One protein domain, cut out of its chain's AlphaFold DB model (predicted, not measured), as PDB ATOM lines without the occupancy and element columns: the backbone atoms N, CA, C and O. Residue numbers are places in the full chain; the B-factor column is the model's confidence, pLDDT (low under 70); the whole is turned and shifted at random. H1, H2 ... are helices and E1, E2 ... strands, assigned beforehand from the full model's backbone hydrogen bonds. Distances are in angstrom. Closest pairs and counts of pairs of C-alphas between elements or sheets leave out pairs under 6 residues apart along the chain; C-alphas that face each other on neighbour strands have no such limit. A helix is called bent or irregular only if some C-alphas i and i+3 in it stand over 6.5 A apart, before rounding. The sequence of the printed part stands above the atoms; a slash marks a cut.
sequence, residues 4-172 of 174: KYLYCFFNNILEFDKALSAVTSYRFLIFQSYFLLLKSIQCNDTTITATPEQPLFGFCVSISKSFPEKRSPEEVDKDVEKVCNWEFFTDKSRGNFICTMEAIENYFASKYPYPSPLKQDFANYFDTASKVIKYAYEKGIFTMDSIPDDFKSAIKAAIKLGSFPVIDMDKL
ATOM      1  N   LYS A   4       5.787  31.511 -41.984       93.81
ATOM      2  CA  LYS A   4       6.766  32.581 -42.184       93.81
ATOM      3  C   LYS A   4       6.769  33.482 -40.956       93.81
ATOM      4  O   LYS A   4       5.729  33.684 -40.328       93.81
ATOM      5  N   TYR A   5       7.948  33.979 -40.609       93.75
ATOM      6  CA  TYR A   5       8.185  34.818 -39.440       93.75
ATOM      7  C   TYR A   5       8.709  36.173 -39.895       93.75
ATOM      8  O   TYR A   5       9.583  36.234 -40.765       93.75
ATOM      9  N   LEU A   6       8.175  37.229 -39.292       94.75
ATOM     10  CA  LEU A   6       8.515  38.615 -39.576       94.75
ATOM     11  C   LEU A   6       8.946  39.288 -38.278       94.75
ATOM     12  O   LEU A   6       8.184  39.332 -37.312       94.75
ATOM     13  N   TYR A   7      10.173  39.790 -38.269       94.75
ATOM     14  CA  TYR A   7      10.713  40.622 -37.208       94.75
ATOM     15  C   TYR A   7      10.476  42.079 -37.571       94.75
ATOM     16  O   TYR A   7      10.982  42.552 -38.588       94.75
ATOM     17  N   CYS A   8       9.707  42.766 -36.738       96.12
ATOM     18  CA  CYS A   8       9.376  44.173 -36.900       96.12
ATOM     19  C   CYS A   8      10.179  44.990 -35.887       96.12
ATOM     20  O   CYS A   8      10.202  44.642 -34.704       96.12
ATOM     21  N   PHE A   9      10.815  46.063 -36.348       96.62
ATOM     22  CA  PHE A   9      11.676  46.939 -35.562       96.62
ATOM     23  C   PHE A   9      11.186  48.379 -35.673       96.62
ATOM     24  O   PHE A   9      10.919  48.863 -36.772       96.62
ATOM     25  N   PHE A  10      11.111  49.066 -34.542       97.31
ATOM     26  CA  PHE A  10      10.566  50.407 -34.415       97.31
ATOM     27  C   PHE A  10      11.546  51.285 -33.653       97.31
ATOM     28  O   PHE A  10      12.087  50.891 -32.616       97.31
ATOM     29  N   ASN A  11      11.769  52.489 -34.168       94.12
ATOM     30  CA  ASN A  11      12.732  53.434 -33.602       94.12
ATOM     31  C   ASN A  11      12.287  54.044 -32.269       94.12
ATOM     32  O   ASN A  11      13.110  54.569 -31.526       94.12
ATOM     33  N   ASN A  12      10.991  54.004 -31.966       94.31
ATOM     34  CA  ASN A  12      10.443  54.568 -30.749       94.31
ATOM     35  C   ASN A  12       9.182  53.825 -30.296       94.31
ATOM     36  O   ASN A  12       8.572  53.043 -31.031       94.31
ATOM     37  N   ILE A  13       8.788  54.114 -29.060       94.81
ATOM     38  CA  ILE A  13       7.661  53.466 -28.400       94.81
ATOM     39  C   ILE A  13       6.299  53.772 -29.047       94.81
ATOM     40  O   ILE A  13       5.412  52.925 -29.015       94.81
ATOM     41  N   LEU A  14       6.120  54.944 -29.661       93.88
ATOM     42  CA  LEU A  14       4.854  55.321 -30.297       93.88
ATOM     43  C   LEU A  14       4.620  54.520 -31.573       93.88
ATOM     44  O   LEU A  14       3.522  54.021 -31.795       93.88
ATOM     45  N   GLU A  15       5.649  54.376 -32.410       94.75
ATOM     46  CA  GLU A  15       5.552  53.555 -33.620       94.75
ATOM     47  C   GLU A  15       5.355  52.078 -33.262       94.75
ATOM     48  O   GLU A  15       4.528  51.408 -33.881       94.75
ATOM     49  N   PHE A  16       6.016  51.597 -32.203       95.44
ATOM     50  CA  PHE A  16       5.785  50.260 -31.655       95.44
ATOM     51  C   PHE A  16       4.329  50.055 -31.205       95.44
ATOM     52  O   PHE A  16       3.697  49.085 -31.619       95.44
ATOM     53  N   ASP A  17       3.767  50.966 -30.403       91.94
ATOM     54  CA  ASP A  17       2.393  50.872 -29.884       91.94
ATOM     55  C   ASP A  17       1.326  50.953 -30.995       91.94
ATOM     56  O   ASP A  17       0.397  50.137 -31.055       91.94
ATOM     57  N   LYS A  18       1.505  51.869 -31.956       91.19
ATOM     58  CA  LYS A  18       0.643  51.960 -33.145       91.19
ATOM     59  C   LYS A  18       0.690  50.674 -33.966       91.19
ATOM     60  O   LYS A  18      -0.355  50.173 -34.386       91.19
ATOM     61  N   ALA A  19       1.883  50.122 -34.186       92.81
ATOM     62  CA  ALA A  19       2.041  48.889 -34.941       92.81
ATOM     63  C   ALA A  19       1.443  47.680 -34.207       92.81
ATOM     64  O   ALA A  19       0.811  46.844 -34.848       92.81
ATOM     65  N   LEU A  20       1.558  47.602 -32.875       91.56
ATOM     66  CA  LEU A  20       0.875  46.582 -32.071       91.56
ATOM     67  C   LEU A  20      -0.647  46.629 -32.270       91.56
ATOM     68  O   LEU A  20      -1.279  45.600 -32.523       91.56
ATOM     69  N   SER A  21      -1.231  47.825 -32.211       88.81
ATOM     70  CA  SER A  21      -2.670  48.033 -32.422       88.81
ATOM     71  C   SER A  21      -3.101  47.668 -33.848       88.81
ATOM     72  O   SER A  21      -4.130  47.019 -34.059       88.81
ATOM     73  N   ALA A  22      -2.281  48.007 -34.847       87.94
ATOM     74  CA  ALA A  22      -2.532  47.622 -36.230       87.94
ATOM     75  C   ALA A  22      -2.487  46.096 -36.403       87.94
ATOM     76  O   ALA A  22      -3.431  45.512 -36.926       87.94
ATOM     77  N   VAL A  23      -1.437  45.431 -35.912       89.12
ATOM     78  CA  VAL A  23      -1.252  43.974 -36.038       89.12
ATOM     79  C   VAL A  23      -2.367  43.193 -35.349       89.12
ATOM     80  O   VAL A  23      -2.881  42.242 -35.934       89.12
ATOM     81  N   THR A  24      -2.782  43.593 -34.144       86.44
ATOM     82  CA  THR A  24      -3.875  42.913 -33.414       86.44
ATOM     83  C   THR A  24      -5.209  42.949 -34.164       86.44
ATOM     84  O   THR A  24      -6.042  42.061 -33.976       86.44
ATOM     85  N   SER A  25      -5.396  43.911 -35.073       86.12
ATOM     86  CA  SER A  25      -6.578  43.998 -35.937       86.12
ATOM     87  C   SER A  25      -6.586  42.948 -37.064       86.12
ATOM     88  O   SER A  25      -7.636  42.686 -37.656       86.12
ATOM     89  N   TYR A  26      -5.455  42.290 -37.351       86.38
ATOM     90  CA  TYR A  26      -5.324  41.274 -38.399       86.38
ATOM     91  C   TYR A  26      -5.206  39.865 -37.811       86.38
ATOM     92  O   TYR A  26      -4.134  39.410 -37.421       86.38
ATOM     93  N   ARG A  27      -6.309  39.110 -37.852       82.62
ATOM     94  CA  ARG A  27      -6.421  37.752 -37.275       82.62
ATOM     95  C   ARG A  27      -5.422  36.715 -37.807       82.62
ATOM     96  O   ARG A  27      -5.304  35.643 -37.226       82.62
ATOM     97  N   PHE A  28      -4.752  36.987 -38.926       86.88
ATOM     98  CA  PHE A  28      -3.756  36.085 -39.508       86.88
ATOM     99  C   PHE A  28      -2.331  36.293 -39.003       86.88
ATOM    100  O   PHE A  28      -1.463  35.479 -39.311       86.88
ATOM    101  N   LEU A  29      -2.096  37.350 -38.224       91.75
ATOM    102  CA  LEU A  29      -0.817  37.606 -37.583       91.75
ATOM    103  C   LEU A  29      -0.846  37.080 -36.154       91.75
ATOM    104  O   LEU A  29      -1.701  37.449 -35.354       91.75
ATOM    105  N   ILE A  30       0.118  36.220 -35.829       90.94
ATOM    106  CA  ILE A  30       0.275  35.665 -34.485       90.94
ATOM    107  C   ILE A  30       1.580  36.182 -33.892       90.94
ATOM    108  O   ILE A  30       2.654  35.834 -34.392       90.94
ATOM    109  N   PHE A  31       1.502  36.949 -32.805       91.69
ATOM    110  CA  PHE A  31       2.679  37.344 -32.030       91.69
ATOM    111  C   PHE A  31       3.421  36.119 -31.496       91.69
ATOM    112  O   PHE A  31       2.813  35.150 -31.049       91.69
ATOM    113  N   GLN A  32       4.745  36.150 -31.588       91.50
ATOM    114  CA  GLN A  32       5.637  35.082 -31.138       91.50
ATOM    115  C   GLN A  32       6.539  35.553 -29.998       91.50
ATOM    116  O   GLN A  32       6.810  34.793 -29.077       91.50
ATOM    117  N   SER A  33       7.001  36.801 -30.056       91.31
ATOM    118  CA  SER A  33       7.879  37.378 -29.037       91.31
ATOM    119  C   SER A  33       7.868  38.899 -29.097       91.31
ATOM    120  O   SER A  33       7.691  39.462 -30.178       91.31
ATOM    121  N   TYR A  34       8.182  39.543 -27.976       94.81
ATOM    122  CA  TYR A  34       8.477  40.972 -27.895       94.81
ATOM    123  C   TYR A  34       9.929  41.161 -27.455       94.81
ATOM    124  O   TYR A  34      10.443  40.347 -26.687       94.81
ATOM    125  N   PHE A  35      10.615  42.186 -27.954       95.00
ATOM    126  CA  PHE A  35      12.032  42.380 -27.660       95.00
ATOM    127  C   PHE A  35      12.496  43.837 -27.784       95.00
ATOM    128  O   PHE A  35      11.830  44.675 -28.389       95.00
ATOM    129  N   LEU A  36      13.669  44.121 -27.215       96.19
ATOM    130  CA  LEU A  36      14.479  45.305 -27.502       96.19
ATOM    131  C   LEU A  36      15.748  44.856 -28.213       96.19
ATOM    132  O   LEU A  36      16.519  44.087 -27.639       96.19
ATOM    133  N   LEU A  37      15.972  45.326 -29.436       95.81
ATOM    134  CA  LEU A  37      17.224  45.115 -30.150       95.81
ATOM    135  C   LEU A  37      18.270  46.093 -29.613       95.81
ATOM    136  O   LEU A  37      18.071  47.303 -29.669       95.81
ATOM    137  N   LEU A  38      19.379  45.564 -29.108       94.44
ATOM    138  CA  LEU A  38      20.451  46.314 -28.449       94.44
ATOM    139  C   LEU A  38      21.720  46.414 -29.301       94.44
ATOM    140  O   LEU A  38      22.633  47.162 -28.965       94.44
ATOM    141  N   LYS A  39      21.815  45.624 -30.372       93.12
ATOM    142  CA  LYS A  39      22.969  45.599 -31.273       93.12
ATOM    143  C   LYS A  39      22.514  45.604 -32.718       93.12
ATOM    144  O   LYS A  39      21.501  45.000 -33.066       93.12
ATOM    145  N   SER A  40      23.319  46.238 -33.556       93.50
ATOM    146  CA  SER A  40      23.053  46.331 -34.987       93.50
ATOM    147  C   SER A  40      23.078  44.953 -35.657       93.50
ATOM    148  O   SER A  40      23.947  44.125 -35.370       93.50
ATOM    149  N   ILE A  41      22.141  44.724 -36.574       91.31
ATOM    150  CA  ILE A  41      22.042  43.501 -37.381       91.31
ATOM    151  C   ILE A  41      21.976  43.850 -38.865       91.31
ATOM    152  O   ILE A  41      21.617  44.967 -39.236       91.31
ATOM    153  N   GLN A  42      22.294  42.882 -39.717       89.12
ATOM    154  CA  GLN A  42      22.049  42.999 -41.149       89.12
ATOM    155  C   GLN A  42      20.759  42.266 -41.507       89.12
ATOM    156  O   GLN A  42      20.504  41.164 -41.022       89.12
ATOM    157  N   CYS A  43      19.983  42.866 -42.395       87.94
ATOM    158  CA  CYS A  43      18.826  42.267 -43.026       87.94
ATOM    159  C   CYS A  43      18.954  42.475 -44.533       87.94
ATOM    160  O   CYS A  43      18.760  43.582 -45.032       87.94
ATOM    161  N   ASN A  44      19.349  41.417 -45.247       83.00
ATOM    162  CA  ASN A  44      19.755  41.493 -46.654       83.00
ATOM    163  C   ASN A  44      20.825  42.583 -46.883       83.00
ATOM    164  O   ASN A  44      21.913  42.522 -46.313       83.00
ATOM    165  N   ASP A  45      20.525  43.592 -47.694       86.50
ATOM    166  CA  ASP A  45      21.369  44.742 -48.025       86.50
ATOM    167  C   ASP A  45      21.198  45.931 -47.060       86.50
ATOM    168  O   ASP A  45      21.944  46.906 -47.140       86.50
ATOM    169  N   THR A  46      20.281  45.837 -46.095       88.75
ATOM    170  CA  THR A  46      19.990  46.906 -45.135       88.75
ATOM    171  C   THR A  46      20.610  46.625 -43.764       88.75
ATOM    172  O   THR A  46      20.361  45.589 -43.143       88.75
ATOM    173  N   THR A  47      21.397  47.574 -43.249       92.06
ATOM    174  CA  THR A  47      21.888  47.539 -41.864       92.06
ATOM    175  C   THR A  47      20.868  48.185 -40.930       92.06
ATOM    176  O   THR A  47      20.584  49.378 -41.028       92.06
ATOM    177  N   ILE A  48      20.348  47.404 -39.985       93.50
ATOM    178  CA  ILE A  48      19.461  47.881 -38.923       93.50
ATOM    179  C   ILE A  48      20.337  48.272 -37.741       93.50
ATOM    180  O   ILE A  48      20.954  47.415 -37.104       93.50
ATOM    181  N   THR A  49      20.410  49.573 -37.467       94.69
ATOM    182  CA  THR A  49      21.302  50.118 -36.440       94.69
ATOM    183  C   THR A  49      20.598  50.186 -35.090       94.69
ATOM    184  O   THR A  49      19.518  50.758 -34.982       94.69
ATOM    185  N   ALA A  50      21.225  49.614 -34.063       95.44
ATOM    186  CA  ALA A  50      20.772  49.672 -32.677       95.44
ATOM    187  C   ALA A  50      21.968  49.651 -31.720       95.44
ATOM    188  O   ALA A  50      23.002  49.034 -32.018       95.44
ATOM    189  N   THR A  51      21.804  50.301 -30.571       94.69
ATOM    190  CA  THR A  51      22.769  50.321 -29.460       94.69
ATOM    191  C   THR A  51      22.036  50.129 -28.128       94.69
ATOM    192  O   THR A  51      20.816  50.290 -28.086       94.69
ATOM    193  N   PRO A  52      22.724  49.794 -27.024       91.62
ATOM    194  CA  PRO A  52      22.088  49.742 -25.707       91.62
ATOM    195  C   PRO A  52      21.459  51.076 -25.277       91.62
ATOM    196  O   PRO A  52      20.436  51.073 -24.596       91.62
ATOM    197  N   GLU A  53      22.049  52.203 -25.685       92.81
ATOM    198  CA  GLU A  53      21.580  53.560 -25.381       92.81
ATOM    199  C   GLU A  53      20.432  54.002 -26.299       92.81
ATOM    200  O   GLU A  53      19.578  54.790 -25.897       92.81
ATOM    201  N   GLN A  54      20.399  53.486 -27.530       94.06
ATOM    202  CA  GLN A  54      19.349  53.725 -28.521       94.06
ATOM    203  C   GLN A  54      18.876  52.388 -29.104       94.06
ATOM    204  O   GLN A  54      19.235  52.031 -30.237       94.06
ATOM    205  N   PRO A  55      18.123  51.601 -28.321       96.50
ATOM    206  CA  PRO A  55      17.637  50.315 -28.778       96.50
ATOM    207  C   PRO A  55      16.436  50.489 -29.707       96.50
ATOM    208  O   PRO A  55      15.702  51.473 -29.620       96.50
ATOM    209  N   LEU A  56      16.188  49.490 -30.555       97.25
ATOM    210  CA  LEU A  56      14.943  49.421 -31.322       97.25
ATOM    211  C   LEU A  56      13.927  48.550 -30.589       97.25
ATOM    212  O   LEU A  56      14.238  47.445 -30.139       97.25
ATOM    213  N   PHE A  57      12.694  49.031 -30.511       97.62
ATOM    214  CA  PHE A  57      11.560  48.251 -30.033       97.62
ATOM    215  C   PHE A  57      11.180  47.227 -31.091       97.62
ATOM    216  O   PHE A  57      11.209  47.535 -32.278       97.62
ATOM    217  N   GLY A  58      10.803  46.015 -30.701       96.50
ATOM    218  CA  GLY A  58      10.449  45.019 -31.696       96.50
ATOM    219  C   GLY A  58       9.513  43.929 -31.224       96.50
ATOM    220  O   GLY A  58       9.348  43.651 -30.034       96.50
ATOM    221  N   PHE A  59       8.878  43.307 -32.204       95.94
ATOM    222  CA  PHE A  59       8.104  42.094 -32.018       95.94
ATOM    223  C   PHE A  59       8.290  41.168 -33.215       95.94
ATOM    224  O   PHE A  59       8.567  41.604 -34.332       95.94
ATOM    225  N   CYS A  60       8.143  39.870 -32.971       94.62
ATOM    226  CA  CYS A  60       8.097  38.861 -34.017       94.62
ATOM    227  C   CYS A  60       6.652  38.408 -34.184       94.62
ATOM    228  O   CYS A  60       5.997  38.035 -33.205       94.62
ATOM    229  N   VAL A  61       6.164  38.429 -35.417       94.69
ATOM    230  CA  VAL A  61       4.873  37.856 -35.798       94.69
ATOM    231  C   VAL A  61       5.087  36.702 -36.752       94.69
ATOM    232  O   VAL A  61       6.127  36.567 -37.395       94.69
ATOM    233  N   SER A  62       4.074  35.860 -36.858       94.44
ATOM    234  CA  SER A  62       4.075  34.776 -37.819       94.44
ATOM    235  C   SER A  62       2.767  34.661 -38.571       94.44
ATOM    236  O   SER A  62       1.703  34.952 -38.026       94.44
ATOM    237  N   ILE A  63       2.886  34.197 -39.813       93.62
ATOM    238  CA  ILE A  63       1.786  33.902 -40.727       93.62
ATOM    239  C   ILE A  63       1.889  32.420 -41.078       93.62
ATOM    240  O   ILE A  63       2.966  31.924 -41.418       93.62
ATOM    241  N   SER A  64       0.789  31.686 -40.929       91.00
ATOM    242  CA  SER A  64       0.761  30.225 -41.021       91.00
ATOM    243  C   SER A  64      -0.262  29.763 -42.044       91.00
ATOM    244  O   SER A  64      -1.370  30.284 -42.092       91.00
ATOM    245  N   LYS A  65       0.051  28.690 -42.778       89.00
ATOM    246  CA  LYS A  65      -0.921  28.056 -43.686       89.00
ATOM    247  C   LYS A  65      -2.095  27.377 -42.972       89.00
ATOM    248  O   LYS A  65      -2.992  26.851 -43.622       89.00
ATOM    249  N   SER A  66      -2.020  27.241 -41.649       85.12
ATOM    250  CA  SER A  66      -2.960  26.450 -40.841       85.12
ATOM    251  C   SER A  66      -3.735  27.279 -39.819       85.12
ATOM    252  O   SER A  66      -4.504  26.700 -39.060       85.12
ATOM    253  N   PHE A  67      -3.520  28.595 -39.763       82.06
ATOM    254  CA  PHE A  67      -4.220  29.488 -38.844       82.06
ATOM    255  C   PHE A  67      -4.358  30.887 -39.460       82.06
ATOM    256  O   PHE A  67      -3.387  31.367 -40.046       82.06
ATOM    257  N   PRO A  68      -5.490  31.586 -39.264       80.25
ATOM    258  CA  PRO A  68      -6.723  31.147 -38.594       80.25
ATOM    259  C   PRO A  68      -7.539  30.148 -39.420       80.25
ATOM    260  O   PRO A  68      -8.326  29.393 -38.864       80.25
ATOM    261  N   GLU A  69      -7.310  30.100 -40.731       83.75
ATOM    262  CA  GLU A  69      -7.957  29.178 -41.665       83.75
ATOM    263  C   GLU A  69      -6.891  28.524 -42.549       83.75
ATOM    264  O   GLU A  69      -5.751  28.997 -42.617       83.75
ATOM    265  N   LYS A  70      -7.235  27.411 -43.204       87.75
ATOM    266  CA  LYS A  70      -6.309  26.741 -44.123       87.75
ATOM    267  C   LYS A  70      -6.115  27.590 -45.377       87.75
ATOM    268  O   LYS A  70      -7.094  27.984 -45.996       87.75
ATOM    269  N   ARG A  71      -4.857  27.806 -45.750       89.19
ATOM    270  CA  ARG A  71      -4.437  28.593 -46.918       89.19
ATOM    271  C   ARG A  71      -3.353  27.869 -47.700       89.19
ATOM    272  O   ARG A  71      -2.684  26.978 -47.159       89.19
ATOM    273  N   SER A  72      -3.162  28.252 -48.951       93.12
ATOM    274  CA  SER A  72      -2.030  27.806 -49.755       93.12
ATOM    275  C   SER A  72      -0.729  28.509 -49.318       93.12
ATOM    276  O   SER A  72      -0.773  29.578 -48.700       93.12
ATOM    277  N   PRO A  73       0.452  27.928 -49.590       93.81
ATOM    278  CA  PRO A  73       1.728  28.611 -49.375       93.81
ATOM    279  C   PRO A  73       1.818  29.962 -50.097       93.81
ATOM    280  O   PRO A  73       2.310  30.926 -49.522       93.81
ATOM    281  N   GLU A  74       1.269  30.056 -51.306       94.50
ATOM    282  CA  GLU A  74       1.267  31.278 -52.113       94.50
ATOM    283  C   GLU A  74       0.408  32.379 -51.476       94.50
ATOM    284  O   GLU A  74       0.762  33.553 -51.535       94.50
ATOM    285  N   GLU A  75      -0.713  32.023 -50.843       93.25
ATOM    286  CA  GLU A  75      -1.516  32.972 -50.061       93.25
ATOM    287  C   GLU A  75      -0.754  33.481 -48.834       93.25
ATOM    288  O   GLU A  75      -0.803  34.671 -48.530       93.25
ATOM    289  N   VAL A  76      -0.002  32.607 -48.155       93.44
ATOM    290  CA  VAL A  76       0.859  33.011 -47.035       93.44
ATOM    291  C   VAL A  76       1.955  33.969 -47.504       93.44
ATOM    292  O   VAL A  76       2.204  34.966 -46.832       93.44
ATOM    293  N   ASP A  77       2.584  33.708 -48.650       93.94
ATOM    294  CA  ASP A  77       3.623  34.588 -49.197       93.94
ATOM    295  C   ASP A  77       3.055  35.951 -49.620       93.94
ATOM    296  O   ASP A  77       3.664  36.981 -49.334       93.94
ATOM    297  N   LYS A  78       1.845  35.982 -50.194       93.75
ATOM    298  CA  LYS A  78       1.120  37.236 -50.475       93.75
ATOM    299  C   LYS A  78       0.794  38.019 -49.203       93.75
ATOM    300  O   LYS A  78       0.934  39.240 -49.186       93.75
ATOM    301  N   ASP A  79       0.364  37.345 -48.137       93.25
ATOM    302  CA  ASP A  79       0.100  37.994 -46.848       93.25
ATOM    303  C   ASP A  79       1.393  38.546 -46.225       93.25
ATOM    304  O   ASP A  79       1.389  39.647 -45.673       93.25
ATOM    305  N   VAL A  80       2.513  37.823 -46.350       94.12
ATOM    306  CA  VAL A  80       3.841  38.313 -45.951       94.12
ATOM    307  C   VAL A  80       4.206  39.575 -46.730       94.12
ATOM    308  O   VAL A  80       4.541  40.588 -46.120       94.12
ATOM    309  N   GLU A  81       4.105  39.539 -48.059       94.56
ATOM    310  CA  GLU A  81       4.409  40.682 -48.922       94.56
ATOM    311  C   GLU A  81       3.529  41.891 -48.584       94.56
ATOM    312  O   GLU A  81       4.021  43.016 -48.481       94.56
ATOM    313  N   LYS A  82       2.236  41.668 -48.335       93.00
ATOM    314  CA  LYS A  82       1.308  42.719 -47.915       93.00
ATOM    315  C   LYS A  82       1.765  43.400 -46.628       93.00
ATOM    316  O   LYS A  82       1.716  44.623 -46.556       93.00
ATOM    317  N   VAL A  83       2.189  42.631 -45.624       93.62
ATOM    318  CA  VAL A  83       2.667  43.174 -44.342       93.62
ATOM    319  C   VAL A  83       3.985  43.924 -44.522       93.62
ATOM    320  O   VAL A  83       4.130  45.022 -43.990       93.62
ATOM    321  N   CYS A  84       4.919  43.388 -45.313       92.69
ATOM    322  CA  CYS A  84       6.181  44.063 -45.624       92.69
ATOM    323  C   CYS A  84       5.983  45.409 -46.342       92.69
ATOM    324  O   CYS A  84       6.794  46.314 -46.172       92.69
ATOM    325  N   ASN A  85       4.893  45.556 -47.099       93.94
ATOM    326  CA  ASN A  85       4.544  46.780 -47.818       93.94
ATOM    327  C   ASN A  85       3.657  47.756 -47.023       93.94
ATOM    328  O   ASN A  85       3.187  48.750 -47.580       93.94
ATOM    329  N   TRP A  86       3.401  47.512 -45.735       92.56
ATOM    330  CA  TRP A  86       2.694  48.487 -44.906       92.56
ATOM    331  C   TRP A  86       3.472  49.800 -44.799       92.56
ATOM    332  O   TRP A  86       4.697  49.799 -44.695       92.56
ATOM    333  N   GLU A  87       2.742  50.919 -44.754       92.00
ATOM    334  CA  GLU A  87       3.310  52.273 -44.642       92.00
ATOM    335  C   GLU A  87       4.298  52.395 -43.475       92.00
ATOM    336  O   GLU A  87       5.318  53.066 -43.594       92.00
ATOM    337  N   PHE A  88       4.045  51.667 -42.379       88.31
ATOM    338  CA  PHE A  88       4.952  51.567 -41.236       88.31
ATOM    339  C   PHE A  88       6.402  51.287 -41.633       88.31
ATOM    340  O   PHE A  88       7.290  51.851 -41.004       88.31
ATOM    341  N   PHE A  89       6.627  50.422 -42.626       92.88
ATOM    342  CA  PHE A  89       7.946  49.920 -43.017       92.88
ATOM    343  C   PHE A  89       8.457  50.509 -44.333       92.88
ATOM    344  O   PHE A  89       9.658  50.478 -44.590       92.88
ATOM    345  N   THR A  90       7.565  51.026 -45.177       92.12
ATOM    346  CA  THR A  90       7.936  51.593 -46.480       92.12
ATOM    347  C   THR A  90       8.240  53.090 -46.406       92.12
ATOM    348  O   THR A  90       9.034  53.592 -47.206       92.12
ATOM    349  N   ASP A  91       7.684  53.805 -45.425       92.38
ATOM    350  CA  ASP A  91       8.021  55.203 -45.168       92.38
ATOM    351  C   ASP A  91       9.359  55.326 -44.422       92.38
ATOM    352  O   ASP A  91       9.462  55.170 -43.202       92.38
ATOM    353  N   LYS A  92      10.406  55.669 -45.180       87.12
ATOM    354  CA  LYS A  92      11.776  55.826 -44.672       87.12
ATOM    355  C   LYS A  92      11.900  56.887 -43.579       87.12
ATOM    356  O   LYS A  92      12.819  56.791 -42.771       87.12
ATOM    357  N   SER A  93      11.010  57.882 -43.537       90.50
ATOM    358  CA  SER A  93      11.072  58.938 -42.522       90.50
ATOM    359  C   SER A  93      10.764  58.424 -41.113       90.50
ATOM    360  O   SER A  93      11.218  59.004 -40.128       90.50
ATOM    361  N   ARG A  94      10.051  57.294 -41.016       91.38
ATOM    362  CA  ARG A  94       9.705  56.647 -39.748       91.38
ATOM    363  C   ARG A  94      10.843  55.829 -39.160       91.38
ATOM    364  O   ARG A  94      10.825  55.580 -37.964       91.38
ATOM    365  N   GLY A  95      11.823  55.411 -39.966       89.38
ATOM    366  CA  GLY A  95      12.977  54.636 -39.494       89.38
ATOM    367  C   GLY A  95      12.620  53.275 -38.879       89.38
ATOM    368  O   GLY A  95      13.343  52.796 -38.008       89.38
ATOM    369  N   ASN A  96      11.502  52.678 -39.296       95.50
ATOM    370  CA  ASN A  96      11.108  51.328 -38.899       95.50
ATOM    371  C   ASN A  96      11.577  50.311 -39.944       95.50
ATOM    372  O   ASN A  96      11.771  50.643 -41.112       95.50
ATOM    373  N   PHE A  97      11.703  49.051 -39.535       95.44
ATOM    374  CA  PHE A  97      12.177  47.973 -40.398       95.44
ATOM    375  C   PHE A  97      11.342  46.711 -40.214       95.44
ATOM    376  O   PHE A  97      10.828  46.439 -39.129       95.44
ATOM    377  N   ILE A  98      11.258  45.907 -41.268       95.25
ATOM    378  CA  ILE A  98      10.671  44.572 -41.231       95.25
ATOM    379  C   ILE A  98      11.565  43.597 -41.981       95.25
ATOM    380  O   ILE A  98      12.042  43.889 -43.074       95.25
ATOM    381  N   CYS A  99      11.788  42.434 -41.381       93.31
ATOM    382  CA  CYS A  99      12.669  41.412 -41.924       93.31
ATOM    383  C   CYS A  99      12.055  40.033 -41.792       93.31
ATOM    384  O   CYS A  99      11.494  39.685 -40.752       93.31
ATOM    385  N   THR A 100      12.220  39.213 -42.824       92.00
ATOM    386  CA  THR A 100      11.944  37.785 -42.702       92.00
ATOM    387  C   THR A 100      12.999  37.133 -41.810       92.00
ATOM    388  O   THR A 100      14.153  37.565 -41.763       92.00
ATOM    389  N   MET A 101      12.617  36.068 -41.107       88.56
ATOM    390  CA  MET A 101      13.575  35.274 -40.328       88.56
ATOM    391  C   MET A 101      14.727  34.754 -41.196       88.56
ATOM    392  O   MET A 101      15.868  34.818 -40.766       88.56
ATOM    393  N   GLU A 102      14.448  34.351 -42.436       86.56
ATOM    394  CA  GLU A 102      15.455  33.897 -43.404       86.56
ATOM    395  C   GLU A 102      16.534  34.962 -43.676       86.56
ATOM    396  O   GLU A 102      17.724  34.657 -43.670       86.56
ATOM    397  N   ALA A 103      16.145  36.235 -43.829       87.38
ATOM    398  CA  ALA A 103      17.095  37.332 -44.023       87.38
ATOM    399  C   ALA A 103      18.016  37.533 -42.804       87.38
ATOM    400  O   ALA A 103      19.207  37.808 -42.955       87.38
ATOM    401  N   ILE A 104      17.471  37.365 -41.596       84.44
ATOM    402  CA  ILE A 104      18.218  37.467 -40.336       84.44
ATOM    403  C   ILE A 104      19.123  36.240 -40.133       84.44
ATOM    404  O   ILE A 104      20.277  36.373 -39.727       84.44
ATOM    405  N   GLU A 105      18.630  35.041 -40.436       80.62
ATOM    406  CA  GLU A 105      19.389  33.794 -40.329       80.62
ATOM    407  C   GLU A 105      20.573  33.774 -41.291       80.62
ATOM    408  O   GLU A 105      21.666  33.397 -40.875       80.62
ATOM    409  N   ASN A 106      20.409  34.255 -42.525       79.31
ATOM    410  CA  ASN A 106      21.508  34.375 -43.485       79.31
ATOM    411  C   ASN A 106      22.649  35.249 -42.939       79.31
ATOM    412  O   ASN A 106      23.826  34.898 -43.067       79.31
ATOM    413  N   TYR A 107      22.318  36.354 -42.260       74.00
ATOM    414  CA  TYR A 107      23.317  37.173 -41.577       74.00
ATOM    415  C   TYR A 107      24.045  36.386 -40.484       74.00
ATOM    416  O   TYR A 107      25.279  36.357 -40.459       74.00
ATOM    417  N   PHE A 108      23.306  35.724 -39.593       75.75
ATOM    418  CA  PHE A 108      23.915  35.015 -38.472       75.75
ATOM    419  C   PHE A 108      24.691  33.770 -38.906       75.75
ATOM    420  O   PHE A 108      25.779  33.565 -38.384       75.75
ATOM    421  N   ALA A 109      24.212  33.001 -39.882       74.06
ATOM    422  CA  ALA A 109      24.899  31.825 -40.413       74.06
ATOM    423  C   ALA A 109      26.267  32.176 -41.023       74.06
ATOM    424  O   ALA A 109      27.216  31.405 -40.900       74.06
ATOM    425  N   SER A 110      26.398  33.366 -41.625       68.56
ATOM    426  CA  SER A 110      27.670  33.838 -42.190       68.56
ATOM    427  C   SER A 110      28.704  34.265 -41.137       68.56
ATOM    428  O   SER A 110      29.902  34.266 -41.414       68.56
ATOM    429  N   LYS A 111      28.260  34.631 -39.927       67.19
ATOM    430  CA  LYS A 111      29.118  35.187 -38.864       67.19
ATOM    431  C   LYS A 111      29.228  34.308 -37.620       67.19
ATOM    432  O   LYS A 111      30.120  34.519 -36.802       67.19
ATOM    433  N   TYR A 112      28.325  33.346 -37.452       66.44
ATOM    434  CA  TYR A 112      28.203  32.530 -36.256       66.44
ATOM    435  C   TYR A 112      27.800  31.089 -36.611       66.44
ATOM    436  O   TYR A 112      26.854  30.881 -37.364       66.44
ATOM    437  N   PRO A 113      28.452  30.074 -36.019       54.22
ATOM    438  CA  PRO A 113      28.342  28.677 -36.455       54.22
ATOM    439  C   PRO A 113      27.021  27.963 -36.113       54.22
ATOM    440  O   PRO A 113      26.906  26.768 -36.366       54.22
ATOM    441  N   TYR A 114      26.025  28.650 -35.543       45.72
ATOM    442  CA  TYR A 114      24.755  28.032 -35.152       45.72
ATOM    443  C   TYR A 114      23.561  28.926 -35.514       45.72
ATOM    444  O   TYR A 114      23.564  30.103 -35.130       45.72
ATOM    445  N   PRO A 115      22.535  28.387 -36.201       45.53
ATOM    446  CA  PRO A 115      21.300  29.105 -36.476       45.53
ATOM    447  C   PRO A 115      20.517  29.248 -35.172       45.53
ATOM    448  O   PRO A 115      20.253  28.276 -34.464       45.53
ATOM    449  N   SER A 116      20.174  30.475 -34.817       49.16
ATOM    450  CA  SER A 116      19.300  30.752 -33.687       49.16
ATOM    451  C   SER A 116      18.518  32.023 -34.007       49.16
ATOM    452  O   SER A 116      19.067  32.884 -34.706       49.16
ATOM    453  N   PRO A 117      17.275  32.175 -33.509       58.12
ATOM    454  CA  PRO A 117      16.626  33.484 -33.441       58.12
ATOM    455  C   PRO A 117      17.610  34.543 -32.934       58.12
ATOM    456  O   PRO A 117      18.561  34.190 -32.237       58.12
ATOM    457  N   LEU A 118      17.369  35.814 -33.293       68.25
ATOM    458  CA  LEU A 118      18.106  36.997 -32.816       68.25
ATOM    459  C   LEU A 118      18.768  36.703 -31.464       68.25
ATOM    460  O   LEU A 118      18.080  36.534 -30.456       68.25
ATOM    461  N   LYS A 119      20.086  36.474 -31.476       70.44
ATOM    462  CA  LYS A 119      20.744  35.865 -30.318       70.44
ATOM    463  C   LYS A 119      20.474  36.703 -29.069       70.44
ATOM    464  O   LYS A 119      20.376  37.926 -29.153       70.44
ATOM    465  N   GLN A 120      20.395  36.056 -27.907       70.25
ATOM    466  CA  GLN A 120      20.122  36.742 -26.635       70.25
ATOM    467  C   GLN A 120      21.119  37.872 -26.327       70.25
ATOM    468  O   GLN A 120      20.803  38.781 -25.571       70.25
ATOM    469  N   ASP A 121      22.314  37.861 -26.923       81.38
ATOM    470  CA  ASP A 121      23.288  38.941 -26.775       81.38
ATOM    471  C   ASP A 121      23.036  40.149 -27.699       81.38
ATOM    472  O   ASP A 121      23.699  41.175 -27.535       81.38
ATOM    473  N   PHE A 122      22.123  40.043 -28.669       88.31
ATOM    474  CA  PHE A 122      21.672  41.131 -29.546       88.31
ATOM    475  C   PHE A 122      20.360  41.749 -29.083       88.31
ATOM    476  O   PHE A 122      20.115  42.913 -29.398       88.31
ATOM    477  N   ALA A 123      19.517  41.001 -28.373       91.12
ATOM    478  CA  ALA A 123      18.202  41.471 -27.971       91.12
ATOM    479  C   ALA A 123      17.778  40.965 -26.589       91.12
ATOM    480  O   ALA A 123      17.971  39.799 -26.250       91.12
ATOM    481  N   ASN A 124      17.108  41.836 -25.835       92.62
ATOM    482  CA  ASN A 124      16.390  41.446 -24.624       92.62
ATOM    483  C   ASN A 124      14.969  41.030 -24.993       92.62
ATOM    484  O   ASN A 124      14.262  41.800 -25.639       92.62
ATOM    485  N   TYR A 125      14.543  39.850 -24.551       91.56
ATOM    486  CA  TYR A 125      13.226  39.290 -24.850       91.56
ATOM    487  C   TYR A 125      12.251  39.428 -23.687       91.56
ATOM    488  O   TYR A 125      12.628  39.342 -22.519       91.56
ATOM    489  N   PHE A 126      10.977  39.592 -24.035       91.00
ATOM    490  CA  PHE A 126       9.873  39.788 -23.111       91.00
ATOM    491  C   PHE A 126       8.658  38.979 -23.578       91.00
ATOM    492  O   PHE A 126       8.392  38.824 -24.771       91.00
ATOM    493  N   ASP A 127       7.897  38.478 -22.612       87.12
ATOM    494  CA  ASP A 127       6.670  37.703 -22.809       87.12
ATOM    495  C   ASP A 127       5.470  38.572 -23.209       87.12
ATOM    496  O   ASP A 127       4.545  38.087 -23.856       87.12
ATOM    497  N   THR A 128       5.481  39.865 -22.875       92.00
ATOM    498  CA  THR A 128       4.405  40.797 -23.243       92.00
ATOM    499  C   THR A 128       4.949  42.147 -23.692       92.00
ATOM    500  O   THR A 128       5.999  42.595 -23.225       92.00
ATOM    501  N   ALA A 129       4.182  42.838 -24.542       93.75
ATOM    502  CA  ALA A 129       4.462  44.219 -24.925       93.75
ATOM    503  C   ALA A 129       4.588  45.130 -23.695       93.75
ATOM    504  O   ALA A 129       5.582  45.831 -23.554       93.75
ATOM    505  N   SER A 130       3.652  45.049 -22.745       94.31
ATOM    506  CA  SER A 130       3.653  45.858 -21.516       94.31
ATOM    507  C   SER A 130       4.959  45.768 -20.720       94.31
ATOM    508  O   SER A 130       5.401  46.761 -20.142       94.31
ATOM    509  N   LYS A 131       5.617  44.604 -20.714       94.31
ATOM    510  CA  LYS A 131       6.920  44.432 -20.058       94.31
ATOM    511  C   LYS A 131       8.076  45.064 -20.826       94.31
ATOM    512  O   LYS A 131       8.955  45.622 -20.175       94.31
ATOM    513  N   VAL A 132       8.051  45.057 -22.163       95.06
ATOM    514  CA  VAL A 132       8.990  45.857 -22.975       95.06
ATOM    515  C   VAL A 132       8.864  47.330 -22.602       95.06
ATOM    516  O   VAL A 132       9.860  47.981 -22.298       95.06
ATOM    517  N   ILE A 133       7.629  47.839 -22.583       95.31
ATOM    518  CA  ILE A 133       7.330  49.252 -22.319       95.31
ATOM    519  C   ILE A 133       7.801  49.644 -20.920       95.31
ATOM    520  O   ILE A 133       8.500  50.642 -20.757       95.31
ATOM    521  N   LYS A 134       7.471  48.834 -19.908       94.75
ATOM    522  CA  LYS A 134       7.927  49.055 -18.536       94.75
ATOM    523  C   LYS A 134       9.452  49.055 -18.439       94.75
ATOM    524  O   LYS A 134      10.014  49.995 -17.887       94.75
ATOM    525  N   TYR A 135      10.112  48.028 -18.975       94.44
ATOM    526  CA  TYR A 135      11.568  47.923 -18.916       94.44
ATOM    527  C   TYR A 135      12.235  49.130 -19.582       94.44
ATOM    528  O   TYR A 135      13.150  49.722 -19.016       94.44
ATOM    529  N   ALA A 136      11.751  49.533 -20.760       94.75
ATOM    530  CA  ALA A 136      12.282  50.688 -21.470       94.75
ATOM    531  C   ALA A 136      12.116  51.993 -20.671       94.75
ATOM    532  O   ALA A 136      13.049  52.792 -20.612       94.75
ATOM    533  N   TYR A 137      10.981  52.170 -19.991       95.44
ATOM    534  CA  TYR A 137      10.756  53.307 -19.099       95.44
ATOM    535  C   TYR A 137      11.707  53.298 -17.889       95.44
ATOM    536  O   TYR A 137      12.353  54.301 -17.602       95.44
ATOM    537  N   GLU A 138      11.855  52.158 -17.206       94.69
ATOM    538  CA  GLU A 138      12.738  52.017 -16.034       94.69
ATOM    539  C   GLU A 138      14.222  52.212 -16.372       94.69
ATOM    540  O   GLU A 138      15.007  52.629 -15.520       94.69
ATOM    541  N   LYS A 139      14.616  51.919 -17.615       94.44
ATOM    542  CA  LYS A 139      15.971  52.158 -18.126       94.44
ATOM    543  C   LYS A 139      16.178  53.558 -18.700       94.44
ATOM    544  O   LYS A 139      17.286  53.856 -19.130       94.44
ATOM    545  N   GLY A 140      15.148  54.405 -18.709       93.75
ATOM    546  CA  GLY A 140      15.234  55.757 -19.259       93.75
ATOM    547  C   GLY A 140      15.417  55.798 -20.779       93.75
ATOM    548  O   GLY A 140      15.869  56.812 -21.297       93.75
ATOM    549  N   ILE A 141      15.064  54.723 -21.497       94.19
ATOM    550  CA  ILE A 141      15.094  54.679 -22.973       94.19
ATOM    551  C   ILE A 141      14.080  55.674 -23.557       94.19
ATOM    552  O   ILE A 141      14.292  56.239 -24.626       94.19
ATOM    553  N   PHE A 142      12.979  55.913 -22.843       94.69
ATOM    554  CA  PHE A 142      12.062  57.016 -23.106       94.69
ATOM    555  C   PHE A 142      11.564  57.608 -21.785       94.69
ATOM    556  O   PHE A 142      11.617  56.954 -20.740       94.69
ATOM    557  N   THR A 143      11.036  58.829 -21.834       95.00
ATOM    558  CA  THR A 143      10.405  59.488 -20.683       95.00
ATOM    559  C   THR A 143       8.942  59.780 -20.984       95.00
ATOM    560  O   THR A 143       8.522  59.821 -22.136       95.00
ATOM    561  N   MET A 144       8.123  59.987 -19.951       95.06
ATOM    562  CA  MET A 144       6.712  60.330 -20.167       95.06
ATOM    563  C   MET A 144       6.549  61.705 -20.836       95.06
ATOM    564  O   MET A 144       5.559  61.931 -21.522       95.06
ATOM    565  N   ASP A 145       7.524  62.600 -20.673       94.50
ATOM    566  CA  ASP A 145       7.510  63.937 -21.275       94.50
ATOM    567  C   ASP A 145       7.686  63.892 -22.798       94.50
ATOM    568  O   ASP A 145       7.179  64.768 -23.493       94.50
ATOM    569  N   SER A 146       8.336  62.849 -23.331       90.94
ATOM    570  CA  SER A 146       8.464  62.634 -24.778       90.94
ATOM    571  C   SER A 146       7.240  61.963 -25.415       90.94
ATOM    572  O   SER A 146       7.234  61.728 -26.621       90.94
ATOM    573  N   ILE A 147       6.222  61.604 -24.626       94.69
ATOM    574  CA  ILE A 147       5.000  60.946 -25.108       94.69
ATOM    575  C   ILE A 147       3.908  62.002 -25.319       94.69
ATOM    576  O   ILE A 147       3.628  62.754 -24.386       94.69
ATOM    577  N   PRO A 148       3.252  62.061 -26.492       94.69
ATOM    578  CA  PRO A 148       2.088  62.917 -26.717       94.69
ATOM    579  C   PRO A 148       0.955  62.645 -25.717       94.69
ATOM    580  O   PRO A 148       0.734  61.501 -25.311       94.69
ATOM    581  N   ASP A 149       0.239  63.691 -25.295       93.94
ATOM    582  CA  ASP A 149      -0.749  63.608 -24.205       93.94
ATOM    583  C   ASP A 149      -1.865  62.582 -24.456       93.94
ATOM    584  O   ASP A 149      -2.295  61.895 -23.526       93.94
ATOM    585  N   ASP A 150      -2.276  62.420 -25.711       92.00
ATOM    586  CA  ASP A 150      -3.258  61.437 -26.171       92.00
ATOM    587  C   ASP A 150      -2.783  59.979 -26.012       92.00
ATOM    588  O   ASP A 150      -3.603  59.088 -25.791       92.00
ATOM    589  N   PHE A 151      -1.469  59.731 -26.003       91.19
ATOM    590  CA  PHE A 151      -0.879  58.402 -25.783       91.19
ATOM    591  C   PHE A 151      -0.466  58.143 -24.327       91.19
ATOM    592  O   PHE A 151      -0.354  56.984 -23.913       91.19
ATOM    593  N   LYS A 152      -0.268  59.187 -23.507       93.75
ATOM    594  CA  LYS A 152       0.240  59.040 -22.125       93.75
ATOM    595  C   LYS A 152      -0.589  58.076 -21.282       93.75
ATOM    596  O   LYS A 152      -0.025  57.319 -20.494       93.75
ATOM    597  N   SER A 153      -1.915  58.098 -21.419       93.44
ATOM    598  CA  SER A 153      -2.800  57.213 -20.649       93.44
ATOM    599  C   SER A 153      -2.559  55.735 -20.982       93.44
ATOM    600  O   SER A 153      -2.375  54.920 -20.075       93.44
ATOM    601  N   ALA A 154      -2.464  55.406 -22.275       90.50
ATOM    602  CA  ALA A 154      -2.202  54.049 -22.745       90.50
ATOM    603  C   ALA A 154      -0.824  53.548 -22.286       90.50
ATOM    604  O   ALA A 154      -0.719  52.468 -21.704       90.50
ATOM    605  N   ILE A 155       0.219  54.371 -22.430       93.19
ATOM    606  CA  ILE A 155       1.575  54.017 -21.989       93.19
ATOM    607  C   ILE A 155       1.640  53.832 -20.466       93.19
ATOM    608  O   ILE A 155       2.223  52.858 -19.989       93.19
ATOM    609  N   LYS A 156       0.990  54.697 -19.675       94.31
ATOM    610  CA  LYS A 156       0.897  54.521 -18.212       94.31
ATOM    611  C   LYS A 156       0.191  53.219 -17.838       94.31
ATOM    612  O   LYS A 156       0.644  52.520 -16.930       94.31
ATOM    613  N   ALA A 157      -0.896  52.880 -18.531       92.69
ATOM    614  CA  ALA A 157      -1.594  51.618 -18.325       92.69
ATOM    615  C   ALA A 157      -0.688  50.421 -18.654       92.69
ATOM    616  O   ALA A 157      -0.605  49.493 -17.853       92.69
ATOM    617  N   ALA A 158       0.058  50.472 -19.760       91.62
ATOM    618  CA  ALA A 158       1.018  49.435 -20.130       91.62
ATOM    619  C   ALA A 158       2.143  49.275 -19.090       91.62
ATOM    620  O   ALA A 158       2.430  48.154 -18.674       91.62
ATOM    621  N   ILE A 159       2.723  50.374 -18.589       92.50
ATOM    622  CA  ILE A 159       3.741  50.342 -17.519       92.50
ATOM    623  C   ILE A 159       3.178  49.683 -16.250       92.50
ATOM    624  O   ILE A 159       3.825  48.827 -15.634       92.50
ATOM    625  N   LYS A 160       1.946  50.043 -15.865       92.56
ATOM    626  CA  LYS A 160       1.259  49.428 -14.722       92.56
ATOM    627  C   LYS A 160       1.032  47.933 -14.956       92.56
ATOM    628  O   LYS A 160       1.321  47.136 -14.069       92.56
ATOM    629  N   LEU A 161       0.574  47.546 -16.146       88.19
ATOM    630  CA  LEU A 161       0.334  46.148 -16.508       88.19
ATOM    631  C   LEU A 161       1.619  45.311 -16.500       88.19
ATOM    632  O   LEU A 161       1.619  44.192 -15.996       88.19
ATOM    633  N   GLY A 162       2.735  45.867 -16.976       80.31
ATOM    634  CA  GLY A 162       4.046  45.213 -16.927       80.31
ATOM    635  C   GLY A 162       4.578  44.990 -15.506       80.31
ATOM    636  O   GLY A 162       5.585  44.308 -15.331       80.31
ATOM    637  N   SER A 163       3.930  45.564 -14.487       78.25
ATOM    638  CA  SER A 163       4.287  45.385 -13.076       78.25
ATOM    639  C   SER A 163       3.584  44.215 -12.402       78.25
ATOM    640  O   SER A 163       3.992  43.844 -11.303       78.25
ATOM    641  N   PHE A 164       2.564  43.626 -13.029       71.50
ATOM    642  CA  PHE A 164       1.958  42.426 -12.470       71.50
ATOM    643  C   PHE A 164       2.924  41.245 -12.612       71.50
ATOM    644  O   PHE A 164       3.492  41.039 -13.691       71.50
ATOM    645  N   PRO A 165       3.132  40.465 -11.537       62.97
ATOM    646  CA  PRO A 165       3.848  39.207 -11.651       62.97
ATOM    647  C   PRO A 165       3.112  38.311 -12.647       62.97
ATOM    648  O   PRO A 165       1.880  38.328 -12.718       62.97
ATOM    649  N   VAL A 166       3.866  37.526 -13.418       57.75
ATOM    650  CA  VAL A 166       3.260  36.449 -14.206       57.75
ATOM    651  C   VAL A 166       2.611  35.520 -13.199       57.75
ATOM    652  O   VAL A 166       3.299  34.984 -12.328       57.75
ATOM    653  N   ILE A 167       1.289  35.388 -13.272       56.09
ATOM    654  CA  ILE A 167       0.613  34.378 -12.480       56.09
ATOM    655  C   ILE A 167       1.053  33.046 -13.068       56.09
ATOM    656  O   ILE A 167       0.782  32.743 -14.228       56.09
ATOM    657  N   ASP A 168       1.811  32.307 -12.271       45.41
ATOM    658  CA  ASP A 168       2.202  30.949 -12.587       45.41
ATOM    659  C   ASP A 168       0.922  30.108 -12.663       45.41
ATOM    660  O   ASP A 168       0.264  29.877 -11.646       45.41
ATOM    661  N   MET A 169       0.510  29.746 -13.878       46.50
ATOM    662  CA  MET A 169      -0.744  29.023 -14.116       46.50
ATOM    663  C   MET A 169      -0.735  27.653 -13.427       46.50
ATOM    664  O   MET A 169      -1.796  27.172 -13.035       46.50
ATOM    665  N   ASP A 170       0.448  27.085 -13.173       50.09
ATOM    666  CA  ASP A 170       0.604  25.838 -12.422       50.09
ATOM    667  C   ASP A 170       0.256  26.013 -10.930       50.09
ATOM    668  O   ASP A 170      -0.135  25.056 -10.268       50.09
ATOM    669  N   LYS A 171       0.314  27.245 -10.398       43.22
ATOM    670  CA  LYS A 171      -0.098  27.574  -9.019       43.22
ATOM    671  C   LYS A 171      -1.586  27.894  -8.872       43.22
ATOM    672  O   LYS A 171      -2.054  28.047  -7.749       43.22
ATOM    673  N   LEU A 172      -2.319  28.032  -9.976       44.53
ATOM    674  CA  LEU A 172      -3.776  28.226  -9.972       44.53
ATOM    675  C   LEU A 172      -4.554  26.908 -10.135       44.53
ATOM    676  O   LEU A 172      -5.780  26.919 -10.064       44.53
TER     677      LEU A 172
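What this domain is: This is residues 4 to 172 of the 174 residues of an uncharacterized protein of Candidatus Lokiarchaeota archaeon (UniProt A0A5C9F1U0). A strongly twisted wall of five strands has H1, H2 and H5 along one face, and H6 packs across H5, off the sheet. H4 and strand E3 of the small hairpin E3 and E4 pack together near the E6 edge, and residues 167 to 172 stick out as a tail. The printed part has 169 residues, with six named helices and seven named strands in the order E1 H1 E2 E3 E4 E5 H2 H3 E6 H4 E7 H5 H6; the class is mixed, helices and strands. The large sheet runs E6 E1 E5 E2 E7, all antiparallel. The whole is compact, with a radius of gyration of the C-alphas of 16.5 A and spans of 43 by 37 by 36 A.

Where its parts are: E1, residues 4 to 10, begins at C-alpha 4 (6.766, 32.581, -42.184). H1 is residues 13 to 24, E2 30 to 37 (19.9 A), E3 41 to 43, E4 46 to 48 and E5 56 to 64 (25.8 A). H2 is 73 to 84, H3 87 to 90, E6 97 to 100, H4 101 to 111, E7 123 to 126 and H5 129 to 138. H6, 149 to 161 (19.1 A), ends at C-alpha 161 (0.334, 46.148, -16.508); it is irregular, but only just: C-alphas 150 and 153 are 7.0 A apart.

How they stand to each other: N 6 and O 61 of E1 and E5 are 2.9 A apart, N 32 and O 60 of E2 and E5 2.8 A, N 36 and O 124 of E2 and E7 2.9 A, N 7 and O 99 of E1 and E6 2.8 A, and N 43 and O 46 of the hairpin E3 and E4 2.8 A, each within hydrogen-bond range. With H1, H2 and H5 on one face, the sheet makes two layers. E1, H1, E2 and E5, H2 H3, E6 are split strand-helix-strand units, another strand lying between their parallel strands, with right-handed crossovers. H1's height over the sheet is 8.9 A. H3 only grazes the sheet with residues 88 to 90. H4 is on the opposite face from H1, over none of the strands; its closest C-alphas to E3 are Ala 103 and Cys 43, 5.3 A. H5 and H6 touch, about perpendicular at 81 degrees, closest at the C-alphas of Lys 134 and Ile 159, 4.5 A. Every O i to N i+4 pair is within hydrogen-bond range in H1, H2 and H5, against 6 of 7 in H4 and 7 of 9 in H6; H3 is too short for one.

The domain as a whole: The C-alphas of Asp 45 and Leu 172, the two farthest apart, are 48.5 A apart. The printed part has no cut, and the link from H4 to E7 is long. pLDDT is under 70 at residues 110 to 118 and 165 to 172.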